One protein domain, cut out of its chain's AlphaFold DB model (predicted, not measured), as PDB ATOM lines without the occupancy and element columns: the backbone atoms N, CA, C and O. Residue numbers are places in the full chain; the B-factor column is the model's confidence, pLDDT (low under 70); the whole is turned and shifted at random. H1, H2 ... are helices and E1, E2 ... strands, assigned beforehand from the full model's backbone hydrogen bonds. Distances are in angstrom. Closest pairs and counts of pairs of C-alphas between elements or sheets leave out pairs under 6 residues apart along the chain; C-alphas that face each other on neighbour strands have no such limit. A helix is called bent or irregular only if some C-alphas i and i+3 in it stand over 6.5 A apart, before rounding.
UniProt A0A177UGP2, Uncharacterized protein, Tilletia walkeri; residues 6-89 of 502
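Overview. This is residues 6 to 89 of the 502 residues of an uncharacterized protein of Tilletia walkeri (UniProt A0A177UGP2). Short helices H1 and H2 join two small strand hairpins, E1 with E2 and E3 with E4, in a flat body rich in loops, with H1 near the middle. A long loop, residues 54 to 76, leads from the second hairpin to the longest helix, H3, which packs on H2 with residues 79 to 82 alone. The 84 printed residues include three named helices and four named strands, in the order E1, E2, H1, H2, E3, E4, H3; both two-stranded sheets are antiparallel. The class is mixed, with under half of the residues in named elements. The whole is compact, with a radius of gyration of the C-alphas of 13.6 A and spans of 39 by 36 by 16 A.

Arrangement. E1, residues 19 to 21, and E2, residues 27 to 29, form an antiparallel hairpin, with N 20 and O 28 2.8 A apart, within hydrogen-bond range. H1, residues 30 to 36, is close to but not clearly touching H2, residues 39 to 42; their closest C-alphas, of Asp 34 and Ser 40, are 7.7 A apart. E3, residues 43 to 45, and E4, residues 51 to 53, form the second antiparallel hairpin, with N 52 and O 44 2.7 A apart, within hydrogen-bond range. H3, residues 77 to 89, touches H2 with residues 79 to 82 alone; the closest C-alphas, of Phe 42 and Pro 82, are 7.1 A apart. H1 and H3 are apart. Every O i to N i+4 pair is within hydrogen-bond range in H1, 7 of 9 in H3, and H2 is too short for such a pair.

Along the chain. E1 begins at C-alpha 19, (-54.663, 45.604, -23.543). H1 is 9.7 A long. H3 is 19.3 A long and irregular, with C-alphas 78 and 81 8.4 A apart, and ends at C-alpha 89, (-32.260, 39.519, -8.929).

Size, cuts and confidence. The C-alphas farthest apart, of Thr 11 and Thr 59, are 39.0 A apart. The printed part has no cut, and the link from E4 to H3 is long. Confidence is under 70 for residues 6 to 13, 49, 53 to 60 and 63 to 64.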
ATOM      1  N   ALA A   6     -65.131  42.018 -22.301       64.38
ATOM      2  CA  ALA A   6     -66.315  42.732 -22.776       64.38
ATOM      3  C   ALA A   6     -66.568  44.068 -22.050       64.38
ATOM      4  O   ALA A   6     -67.285  44.913 -22.574       64.38
ATOM      5  N   GLU A   7     -65.985  44.267 -20.865       68.50
ATOM      6  CA  GLU A   7     -66.116  45.488 -20.055       68.50
ATOM      7  C   GLU A   7     -65.017  46.520 -20.361       68.50
ATOM      8  O   GLU A   7     -65.032  47.623 -19.816       68.50
ATOM      9  N   VAL A   8     -64.050  46.176 -21.218       68.00
ATOM     10  CA  VAL A   8     -62.953  47.069 -21.606       68.00
ATOM     11  C   VAL A   8     -63.406  47.963 -22.761       68.00
ATOM     12  O   VAL A   8     -63.722  47.474 -23.846       68.00
ATOM     13  N   ASP A   9     -63.398  49.281 -22.549       69.00
ATOM     14  CA  ASP A   9     -63.708  50.261 -23.592       69.00
ATOM     15  C   ASP A   9     -62.609  50.297 -24.668       69.00
ATOM     16  O   ASP A   9     -61.567  50.938 -24.520       69.00
ATOM     17  N   ALA A  10     -62.863  49.616 -25.787       64.31
ATOM     18  CA  ALA A  10     -61.966  49.571 -26.938       64.31
ATOM     19  C   ALA A  10     -61.872  50.902 -27.714       64.31
ATOM     20  O   ALA A  10     -61.025  51.030 -28.601       64.31
ATOM     21  N   THR A  11     -62.734  51.882 -27.415       67.25
ATOM     22  CA  THR A  11     -62.752  53.198 -28.074       67.25
ATOM     23  C   THR A  11     -61.960  54.264 -27.318       67.25
ATOM     24  O   THR A  11     -61.593  55.288 -27.908       67.25
ATOM     25  N   SER A  12     -61.624  54.006 -26.050       69.69
ATOM     26  CA  SER A  12     -60.794  54.895 -25.243       69.69
ATOM     27  C   SER A  12     -59.399  55.069 -25.853       69.69
ATOM     28  O   SER A  12     -58.713  54.117 -26.235       69.69
ATOM     29  N   ARG A  13     -58.950  56.325 -25.939       69.38
ATOM     30  CA  ARG A  13     -57.580  56.667 -26.362       69.38
ATOM     31  C   ARG A  13     -56.580  56.622 -25.207       69.38
ATOM     32  O   ARG A  13     -55.380  56.751 -25.462       69.38
ATOM     33  N   GLU A  14     -57.052  56.434 -23.976       76.44
ATOM     34  CA  GLU A  14     -56.217  56.401 -22.780       76.44
ATOM     35  C   GLU A  14     -55.339  55.148 -22.756       76.44
ATOM     36  O   GLU A  14     -55.747  54.053 -23.146       76.44
ATOM     37  N   LEU A  15     -54.086  55.310 -22.327       79.06
ATOM     38  CA  LEU A  15     -53.108  54.222 -22.310       79.06
ATOM     39  C   LEU A  15     -53.521  53.096 -21.353       79.06
ATOM     40  O   LEU A  15     -53.290  51.931 -21.665       79.06
ATOM     41  N   ASP A  16     -54.138  53.451 -20.228       80.44
ATOM     42  CA  ASP A  16     -54.436  52.542 -19.118       80.44
ATOM     43  C   ASP A  16     -55.519  51.508 -19.485       80.44
ATOM     44  O   ASP A  16     -55.427  50.348 -19.074       80.44
ATOM     45  N   ALA A  17     -56.453  51.886 -20.366       79.38
ATOM     46  CA  ALA A  17     -57.517  51.028 -20.893       79.38
ATOM     47  C   ALA A  17     -57.056  50.071 -22.015       79.38
ATOM     48  O   ALA A  17     -57.774  49.135 -22.369       79.38
ATOM     49  N   ARG A  18     -55.853  50.260 -22.581       84.25
ATOM     50  CA  ARG A  18     -55.332  49.370 -23.635       84.25
ATOM     51  C   ARG A  18     -54.983  47.998 -23.076       84.25
ATOM     52  O   ARG A  18     -54.629  47.861 -21.909       84.25
ATOM     53  N   THR A  19     -55.005  46.977 -23.928       87.25
ATOM     54  CA  THR A  19     -54.663  45.604 -23.543       87.25
ATOM     55  C   THR A  19     -53.278  45.188 -24.033       87.25
ATOM     56  O   THR A  19     -52.804  45.596 -25.094       87.25
ATOM     57  N   ILE A  20     -52.606  44.350 -23.246       87.38
ATOM     58  CA  ILE A  20     -51.355  43.684 -23.606       87.38
ATOM     59  C   ILE A  20     -51.585  42.180 -23.501       87.38
ATOM     60  O   ILE A  20     -52.006  41.670 -22.461       87.38
ATOM     61  N   THR A  21     -51.259  41.464 -24.577       88.50
ATOM     62  CA  THR A  21     -51.251  39.998 -24.591       88.50
ATOM     63  C   THR A  21     -49.856  39.502 -24.234       88.50
ATOM     64  O   THR A  21     -48.870  39.858 -24.881       88.50
ATOM     65  N   LEU A  22     -49.761  38.695 -23.181       87.62
ATOM     66  CA  LEU A  22     -48.515  38.065 -22.756       87.62
ATOM     67  C   LEU A  22     -48.197  36.836 -23.624       87.62
ATOM     68  O   LEU A  22     -49.087  36.226 -24.204       87.62
ATOM     69  N   ALA A  23     -46.933  36.399 -23.637       85.00
ATOM     70  CA  ALA A  23     -46.491  35.228 -24.414       85.00
ATOM     71  C   ALA A  23     -47.216  33.913 -24.050       85.00
ATOM     72  O   ALA A  23     -47.263  32.987 -24.850       85.00
ATOM     73  N   CYS A  24     -47.795  33.835 -22.850       88.31
ATOM     74  CA  CYS A  24     -48.613  32.710 -22.392       88.31
ATOM     75  C   CYS A  24     -50.084  32.771 -22.856       88.31
ATOM     76  O   CYS A  24     -50.880  31.948 -22.417       88.31
ATOM     77  N   GLY A  25     -50.461  33.761 -23.670       86.38
ATOM     78  CA  GLY A  25     -51.817  33.945 -24.201       86.38
ATOM     79  C   GLY A  25     -52.776  34.730 -23.300       86.38
ATOM     80  O   GLY A  25     -53.831  35.147 -23.768       86.38
ATOM     81  N   HIS A  26     -52.427  34.986 -22.036       89.31
ATOM     82  CA  HIS A  26     -53.265  35.795 -21.144       89.31
ATOM     83  C   HIS A  26     -53.216  37.284 -21.510       89.31
ATOM     84  O   HIS A  26     -52.142  37.839 -21.773       89.31
ATOM     85  N   VAL A  27     -54.384  37.924 -21.472       88.19
ATOM     86  CA  VAL A  27     -54.604  39.329 -21.833       88.19
ATOM     87  C   VAL A  27     -54.941  40.121 -20.575       88.19
ATOM     88  O   VAL A  27     -55.749  39.679 -19.763       88.19
ATOM     89  N   PHE A  28     -54.334  41.294 -20.424       87.94
ATOM     90  CA  PHE A  28     -54.561  42.191 -19.291       87.94
ATOM     91  C   PHE A  28     -54.588  43.645 -19.765       87.94
ATOM     92  O   PHE A  28     -53.991  43.959 -20.798       87.94
ATOM     93  N   THR A  29     -55.227  44.537 -19.005       88.69
ATOM     94  CA  THR A  29     -55.101  45.985 -19.231       88.69
ATOM     95  C   THR A  29     -53.698  46.476 -18.865       88.69
ATOM     96  O   THR A  29     -53.007  45.863 -18.041       88.69
ATOM     97  N   VAL A  30     -53.268  47.582 -19.479       87.50
ATOM     98  CA  VAL A  30     -51.992  48.235 -19.156       87.50
ATOM     99  C   VAL A  30     -51.965  48.624 -17.686       87.50
ATOM    100  O   VAL A  30     -50.977  48.326 -17.030       87.50
ATOM    101  N   GLU A  31     -53.049  49.184 -17.142       86.62
ATOM    102  CA  GLU A  31     -53.152  49.520 -15.715       86.62
ATOM    103  C   GLU A  31     -52.836  48.317 -14.809       86.62
ATOM    104  O   GLU A  31     -51.992  48.393 -13.913       86.62
ATOM    105  N   THR A  32     -53.452  47.165 -15.100       86.75
ATOM    106  CA  THR A  32     -53.277  45.940 -14.309       86.75
ATOM    107  C   THR A  32     -51.833  45.442 -14.360       86.75
ATOM    108  O   THR A  32     -51.246  45.105 -13.330       86.75
ATOM    109  N   LEU A  33     -51.234  45.388 -15.555       87.06
ATOM    110  CA  LEU A  33     -49.847  44.941 -15.700       87.06
ATOM    111  C   LEU A  33     -48.837  45.964 -15.180       87.06
ATOM    112  O   LEU A  33     -47.764  45.569 -14.731       87.06
ATOM    113  N   ASP A  34     -49.161  47.252 -15.213       88.06
ATOM    114  CA  ASP A  34     -48.323  48.317 -14.667       88.06
ATOM    115  C   ASP A  34     -48.266  48.254 -13.151       88.06
ATOM    116  O   ASP A  34     -47.176  48.381 -12.588       88.06
ATOM    117  N   GLY A  35     -49.402  47.981 -12.506       85.44
ATOM    118  CA  GLY A  35     -49.454  47.664 -11.084       85.44
ATOM    119  C   GLY A  35     -48.665  46.394 -10.759       85.44
ATOM    120  O   GLY A  35     -47.786  46.413  -9.898       85.44
ATOM    121  N   HIS A  36     -48.909  45.304 -11.496       86.44
ATOM    122  CA  HIS A  36     -48.254  44.008 -11.258       86.44
ATOM    123  C   HIS A  36     -46.730  44.050 -11.448       86.44
ATOM    124  O   HIS A  36     -45.987  43.505 -10.636       86.44
ATOM    125  N   PHE A  37     -46.244  44.726 -12.492       86.38
ATOM    126  CA  PHE A  37     -44.811  44.894 -12.757       86.38
ATOM    127  C   PHE A  37     -44.210  46.158 -12.124       86.38
ATOM    128  O   PHE A  37     -43.057  46.483 -12.415       86.38
ATOM    129  N   GLN A  38     -44.966  46.850 -11.262       84.62
ATOM    130  CA  GLN A  38     -44.549  48.029 -10.495       84.62
ATOM    131  C   GLN A  38     -43.879  49.101 -11.364       84.62
ATOM    132  O   GLN A  38     -42.770  49.558 -11.084       84.62
ATOM    133  N   MET A  39     -44.529  49.503 -12.458       84.31
ATOM    134  CA  MET A  39     -43.913  50.395 -13.446       84.31
ATOM    135  C   MET A  39     -43.478  51.744 -12.848       84.31
ATOM    136  O   MET A  39     -42.424  52.270 -13.215       84.31
ATOM    137  N   SER A  40     -44.235  52.254 -11.874       80.56
ATOM    138  CA  SER A  40     -43.928  53.473 -11.113       80.56
ATOM    139  C   SER A  40     -42.619  53.398 -10.318       80.56
ATOM    140  O   SER A  40     -42.015  54.427 -10.033       80.56
ATOM    141  N   ALA A  41     -42.127  52.196 -10.001       77.25
ATOM    142  CA  ALA A  41     -40.831  52.021  -9.353       77.25
ATOM    143  C   ALA A  41     -39.656  52.272 -10.317       77.25
ATOM    144  O   ALA A  41     -38.580  52.684  -9.890       77.25
ATOM    145  N   PHE A  42     -39.847  52.054 -11.623       76.69
ATOM    146  CA  PHE A  42     -38.788  52.156 -12.637       76.69
ATOM    147  C   PHE A  42     -38.876  53.427 -13.490       76.69
ATOM    148  O   PHE A  42     -37.876  53.830 -14.102       76.69
ATOM    149  N   TYR A  43     -40.051  54.051 -13.546       83.06
ATOM    150  CA  TYR A  43     -40.318  55.232 -14.354       83.06
ATOM    151  C   TYR A  43     -41.197  56.228 -13.595       83.06
ATOM    152  O   TYR A  43     -42.122  55.840 -12.889       83.06
ATOM    153  N   THR A  44     -40.926  57.512 -13.789       79.69
ATOM    154  CA  THR A  44     -41.725  58.629 -13.275       79.69
ATOM    155  C   THR A  44     -42.414  59.333 -14.440       79.69
ATOM    156  O   THR A  44     -41.900  59.326 -15.557       79.69
ATOM    157  N   LYS A  45     -43.587  59.929 -14.219       77.50
ATOM    158  CA  LYS A  45     -44.222  60.802 -15.218       77.50
ATOM    159  C   LYS A  45     -43.723  62.232 -14.994       77.50
ATOM    160  O   LYS A  45     -43.770  62.721 -13.868       77.50
ATOM    161  N   GLY A  46     -43.199  62.862 -16.041       73.12
ATOM    162  CA  GLY A  46     -42.812  64.268 -16.034       73.12
ATOM    163  C   GLY A  46     -44.032  65.202 -16.026       73.12
ATOM    164  O   GLY A  46     -45.161  64.728 -16.165       73.12
ATOM    165  N   PRO A  47     -43.815  66.524 -15.903       70.00
ATOM    166  CA  PRO A  47     -44.884  67.531 -15.897       70.00
ATOM    167  C   PRO A  47     -45.799  67.451 -17.128       70.00
ATOM    168  O   PRO A  47     -47.001  67.669 -17.016       70.00
ATOM    169  N   ASP A  48     -45.236  67.050 -18.269       71.38
ATOM    170  CA  ASP A  48     -45.920  66.965 -19.565       71.38
ATOM    171  C   ASP A  48     -46.553  65.581 -19.828       71.38
ATOM    172  O   ASP A  48     -47.008  65.286 -20.930       71.38
ATOM    173  N   GLY A  49     -46.545  64.685 -18.832       69.56
ATOM    174  CA  GLY A  49     -47.052  63.313 -18.957       69.56
ATOM    175  C   GLY A  49     -46.082  62.321 -19.615       69.56
ATOM    176  O   GLY A  49     -46.402  61.134 -19.714       69.56
ATOM    177  N   GLU A  50     -44.885  62.760 -20.020       75.69
ATOM    178  CA  GLU A  50     -43.852  61.881 -20.576       75.69
ATOM    179  C   GLU A  50     -43.217  60.972 -19.516       75.69
ATOM    180  O   GLU A  50     -42.914  61.391 -18.398       75.69
ATOM    181  N   TRP A  51     -42.956  59.714 -19.878       73.81
ATOM    182  CA  TRP A  51     -42.282  58.765 -18.997       73.81
ATOM    183  C   TRP A  51     -40.777  59.036 -18.940       73.81
ATOM    184  O   TRP A  51     -40.032  58.756 -19.881       73.81
ATOM    185  N   GLN A  52     -40.313  59.506 -17.790       75.44
ATOM    186  CA  GLN A  52     -38.906  59.685 -17.470       75.44
ATOM    187  C   GLN A  52     -38.370  58.486 -16.682       75.44
ATOM    188  O   GLN A  52     -39.096  57.722 -16.044       75.44
ATOM    189  N   ARG A  53     -37.053  58.277 -16.755       69.50
ATOM    190  CA  ARG A  53     -36.371  57.250 -15.956       69.50
ATOM    191  C   ARG A  53     -36.483  57.638 -14.480       69.50
ATOM    192  O   ARG A  53     -36.022  58.719 -14.134       69.50
ATOM    193  N   ASN A  54     -36.959  56.731 -13.624       68.75
ATOM    194  CA  ASN A  54     -36.808  56.932 -12.187       68.75
ATOM    195  C   ASN A  54     -35.313  56.802 -11.822       68.75
ATOM    196  O   ASN A  54     -34.714  55.760 -12.129       68.75
ATOM    197  N   PRO A  55     -34.675  57.835 -11.242       60.59
ATOM    198  CA  PRO A  55     -33.283  57.751 -10.812       60.59
ATOM    199  C   PRO A  55     -33.085  56.810  -9.613       60.59
ATOM    200  O   PRO A  55     -32.010  56.228  -9.490       60.59
ATOM    201  N   SER A  56     -34.102  56.607  -8.768       63.31
ATOM    202  CA  SER A  56     -34.037  55.730  -7.595       63.31
ATOM    203  C   SER A  56     -34.801  54.425  -7.829       63.31
ATOM    204  O   SER A  56     -36.028  54.386  -7.765       63.31
ATOM    205  N   LEU A  57     -34.081  53.327  -8.087       65.25
ATOM    206  CA  LEU A  57     -34.697  51.997  -8.113       65.25
ATOM    207  C   LEU A  57     -34.893  51.443  -6.692       65.25
ATOM    208  O   LEU A  57     -34.138  51.806  -5.787       65.25
ATOM    209  N   PRO A  58     -35.856  50.524  -6.497       66.12
ATOM    210  CA  PRO A  58     -36.009  49.800  -5.241       66.12
ATOM    211  C   PRO A  58     -34.730  49.056  -4.840       66.12
ATOM    212  O   PRO A  58     -34.107  48.376  -5.663       66.12
ATOM    213  N   THR A  59     -34.372  49.157  -3.560       65.31
ATOM    214  CA  THR A  59     -33.219  48.456  -2.976       65.31
ATOM    215  C   THR A  59     -33.467  46.950  -2.869       65.31
ATOM    216  O   THR A  59     -32.542  46.158  -3.048       65.31
ATOM    217  N   ASP A  60     -34.719  46.554  -2.634       69.94
ATOM    218  CA  ASP A  60     -35.105  45.159  -2.443       69.94
ATOM    219  C   ASP A  60     -35.097  44.349  -3.747       69.94
ATOM    220  O   ASP A  60     -35.137  44.882  -4.864       69.94
ATOM    221  N   PHE A  61     -35.052  43.022  -3.594       72.81
ATOM    222  CA  PHE A  61     -35.163  42.098  -4.715       72.81
ATOM    223  C   PHE A  61     -36.544  42.187  -5.363       72.81
ATOM    224  O   PHE A  61     -37.562  41.888  -4.740       72.81
ATOM    225  N   PHE A  62     -36.564  42.478  -6.654       75.50
ATOM    226  CA  PHE A  62     -37.761  42.486  -7.469       75.50
ATOM    227  C   PHE A  62     -38.129  41.051  -7.872       75.50
ATOM    228  O   PHE A  62     -37.400  40.371  -8.601       75.50
ATOM    229  N   THR A  63     -39.249  40.549  -7.358       68.06
ATOM    230  CA  THR A  63     -39.712  39.183  -7.623       68.06
ATOM    231  C   THR A  63     -40.468  39.048  -8.944       68.06
ATOM    232  O   THR A  63     -41.355  39.829  -9.255       68.06
ATOM    233  N   ALA A  64     -40.121  37.977  -9.667       64.19
ATOM    234  CA  ALA A  64     -40.864  37.299 -10.731       64.19
ATOM    235  C   ALA A  64     -41.558  38.178 -11.789       64.19
ATOM    236  O   ALA A  64     -42.722  38.557 -11.680       64.19
ATOM    237  N   PHE A  65     -40.880  38.336 -12.928       76.75
ATOM    238  CA  PHE A  65     -41.511  38.757 -14.178       76.75
ATOM    239  C   PHE A  65     -42.325  37.594 -14.787       76.75
ATOM    240  O   PHE A  65     -41.922  36.955 -15.764       76.75
ATOM    241  N   SER A  66     -43.456  37.272 -14.158       87.19
ATOM    242  CA  SER A  66     -44.346  36.165 -14.529       87.19
ATOM    243  C   SER A  66     -45.783  36.628 -14.734       87.19
ATOM    244  O   SER A  66     -46.223  37.607 -14.130       87.19
ATOM    245  N   CYS A  67     -46.531  35.893 -15.556       88.25
ATOM    246  CA  CYS A  67     -47.953  36.149 -15.774       88.25
ATOM    247  C   CYS A  67     -48.759  36.068 -14.457       88.25
ATOM    248  O   CYS A  67     -48.638  35.054 -13.765       88.25
ATOM    249  N   PRO A  68     -49.639  37.042 -14.142       86.88
ATOM    250  CA  PRO A  68     -50.501  36.995 -12.954       86.88
ATOM    251  C   PRO A  68     -51.404  35.755 -12.887       86.88
ATOM    252  O   PRO A  68     -51.593  35.190 -11.815       86.88
ATOM    253  N   ALA A  69     -51.928  35.309 -14.036       86.88
ATOM    254  CA  ALA A  69     -52.861  34.180 -14.110       86.88
ATOM    255  C   ALA A  69     -52.172  32.806 -13.997       86.88
ATOM    256  O   ALA A  69     -52.472  32.037 -13.091       86.88
ATOM    257  N   CYS A  70     -51.227  32.486 -14.889       89.88
ATOM    258  CA  CYS A  70     -50.619  31.148 -14.953       89.88
ATOM    259  C   CYS A  70     -49.195  31.045 -14.394       89.88
ATOM    260  O   CYS A  70     -48.598  29.973 -14.458       89.88
ATOM    261  N   ARG A  71     -48.605  32.149 -13.915       85.69
ATOM    262  CA  ARG A  71     -47.222  32.226 -13.396       85.69
ATOM    263  C   ARG A  71     -46.121  31.801 -14.377       85.69
ATOM    264  O   ARG A  71     -44.958  31.713 -13.993       85.69
ATOM    265  N   SER A  72     -46.452  31.594 -15.651       83.81
ATOM    266  CA  SER A  72     -45.457  31.290 -16.680       83.81
ATOM    267  C   SER A  72     -44.504  32.479 -16.882       83.81
ATOM    268  O   SER A  72     -44.962  33.634 -16.815       83.81
ATOM    269  N   PRO A  73     -43.204  32.233 -17.147       82.25
ATOM    270  CA  PRO A  73     -42.270  33.279 -17.549       82.25
ATOM    271  C   PRO A  73     -42.824  34.033 -18.753       82.25
ATOM    272  O   PRO A  73     -43.270  33.425 -19.726       82.25
ATOM    273  N   THR A  74     -42.824  35.360 -18.684       81.62
ATOM    274  CA  THR A  74     -43.428  36.191 -19.728       81.62
ATOM    275  C   THR A  74     -42.442  37.216 -20.278       81.62
ATOM    276  O   THR A  74     -41.334  37.404 -19.773       81.62
ATOM    277  N   SER A  75     -42.813  37.860 -21.377       76.31
ATOM    278  CA  SER A  75     -42.044  38.921 -22.012       76.31
ATOM    279  C   SER A  75     -43.002  39.864 -22.725       76.31
ATOM    280  O   SER A  75     -43.816  39.414 -23.521       76.31
ATOM    281  N   ALA A  76     -42.869  41.166 -22.485       81.44
ATOM    282  CA  ALA A  76     -43.492  42.192 -23.314       81.44
ATOM    283  C   ALA A  76     -42.553  43.400 -23.425       81.44
ATOM    284  O   ALA A  76     -41.829  43.718 -22.478       81.44
ATOM    285  N   MET A  77     -42.549  44.061 -24.587       80.69
ATOM    286  CA  MET A  77     -41.576  45.116 -24.917       80.69
ATOM    287  C   MET A  77     -41.641  46.319 -23.969       80.69
ATOM    288  O   MET A  77     -40.605  46.883 -23.622       80.69
ATOM    289  N   ARG A  78     -42.840  46.653 -23.473       84.81
ATOM    290  CA  ARG A  78     -43.070  47.756 -22.529       84.81
ATOM    291  C   ARG A  78     -42.294  47.595 -21.215       84.81
ATOM    292  O   ARG A  78     -41.800  48.574 -20.671       84.81
ATOM    293  N   TYR A  79     -42.129  46.364 -20.726       86.00
ATOM    294  CA  TYR A  79     -41.572  46.081 -19.396       86.00
ATOM    295  C   TYR A  79     -40.099  45.638 -19.421       86.00
ATOM    296  O   TYR A  79     -39.650  44.873 -18.565       86.00
ATOM    297  N   GLY A  80     -39.312  46.112 -20.393       82.12
ATOM    298  CA  GLY A  80     -37.918  45.687 -20.568       82.12
ATOM    299  C   GLY A  80     -37.019  45.893 -19.335       82.12
ATOM    300  O   GLY A  80     -36.184  45.036 -19.044       82.12
ATOM    301  N   ARG A  81     -37.190  46.992 -18.584       80.44
ATOM    302  CA  ARG A  81     -36.431  47.261 -17.346       80.44
ATOM    303  C   ARG A  81     -36.846  46.374 -16.170       80.44
ATOM    304  O   ARG A  81     -35.950  45.695 -15.665       80.44
ATOM    305  N   PRO A  82     -38.138  46.311 -15.777       82.31
ATOM    306  CA  PRO A  82     -38.602  45.358 -14.770       82.31
ATOM    307  C   PRO A  82     -38.150  43.926 -15.067       82.31
ATOM    308  O   PRO A  82     -37.620  43.248 -14.192       82.31
ATOM    309  N   LYS A  83     -38.244  43.488 -16.332       83.31
ATOM    310  CA  LYS A  83     -37.780  42.165 -16.771       83.31
ATOM    311  C   LYS A  83     -36.282  41.954 -16.531       83.31
ATOM    312  O   LYS A  83     -35.886  40.927 -15.983       83.31
ATOM    313  N   LYS A  84     -35.434  42.899 -16.960       79.94
ATOM    314  CA  LYS A  84     -33.976  42.800 -16.769       79.94
ATOM    315  C   LYS A  84     -33.602  42.811 -15.285       79.94
ATOM    316  O   LYS A  84     -32.763  42.008 -14.892       79.94
ATOM    317  N   ARG A  85     -34.250  43.651 -14.468       79.88
ATOM    318  CA  ARG A  85     -34.062  43.668 -13.007       79.88
ATOM    319  C   ARG A  85     -34.463  42.332 -12.380       79.88
ATOM    320  O   ARG A  85     -33.637  41.744 -11.697       79.88
ATOM    321  N   ALA A  86     -35.650  41.807 -12.696       80.94
ATOM    322  CA  ALA A  86     -36.104  40.499 -12.210       80.94
ATOM    323  C   ALA A  86     -35.110  39.372 -12.545       80.94
ATOM    324  O   ALA A  86     -34.850  38.503 -11.721       80.94
ATOM    325  N   CYS A  87     -34.538  39.388 -13.755       80.62
ATOM    326  CA  CYS A  87     -33.556  38.390 -14.176       80.62
ATOM    327  C   CYS A  87     -32.241  38.480 -13.383       80.62
ATOM    328  O   CYS A  87     -31.686  37.443 -13.026       80.62
ATOM    329  N   LEU A  88     -31.735  39.692 -13.127       78.81
ATOM    330  CA  LEU A  88     -30.523  39.896 -12.324       78.81
ATOM    331  C   LEU A  88     -30.748  39.467 -10.872       78.81
ATOM    332  O   LEU A  88     -29.924  38.759 -10.305       78.81
ATOM    333  N   ASP A  89     -31.896  39.828 -10.310       80.31
ATOM    334  CA  ASP A  89     -32.260  39.519  -8.929       80.31
ATOM    335  C   ASP A  89     -32.452  38.014  -8.706       80.31
ATOM    336  O   ASP A  89     -32.048  37.479  -7.677       80.31
TER     337      ASP A  89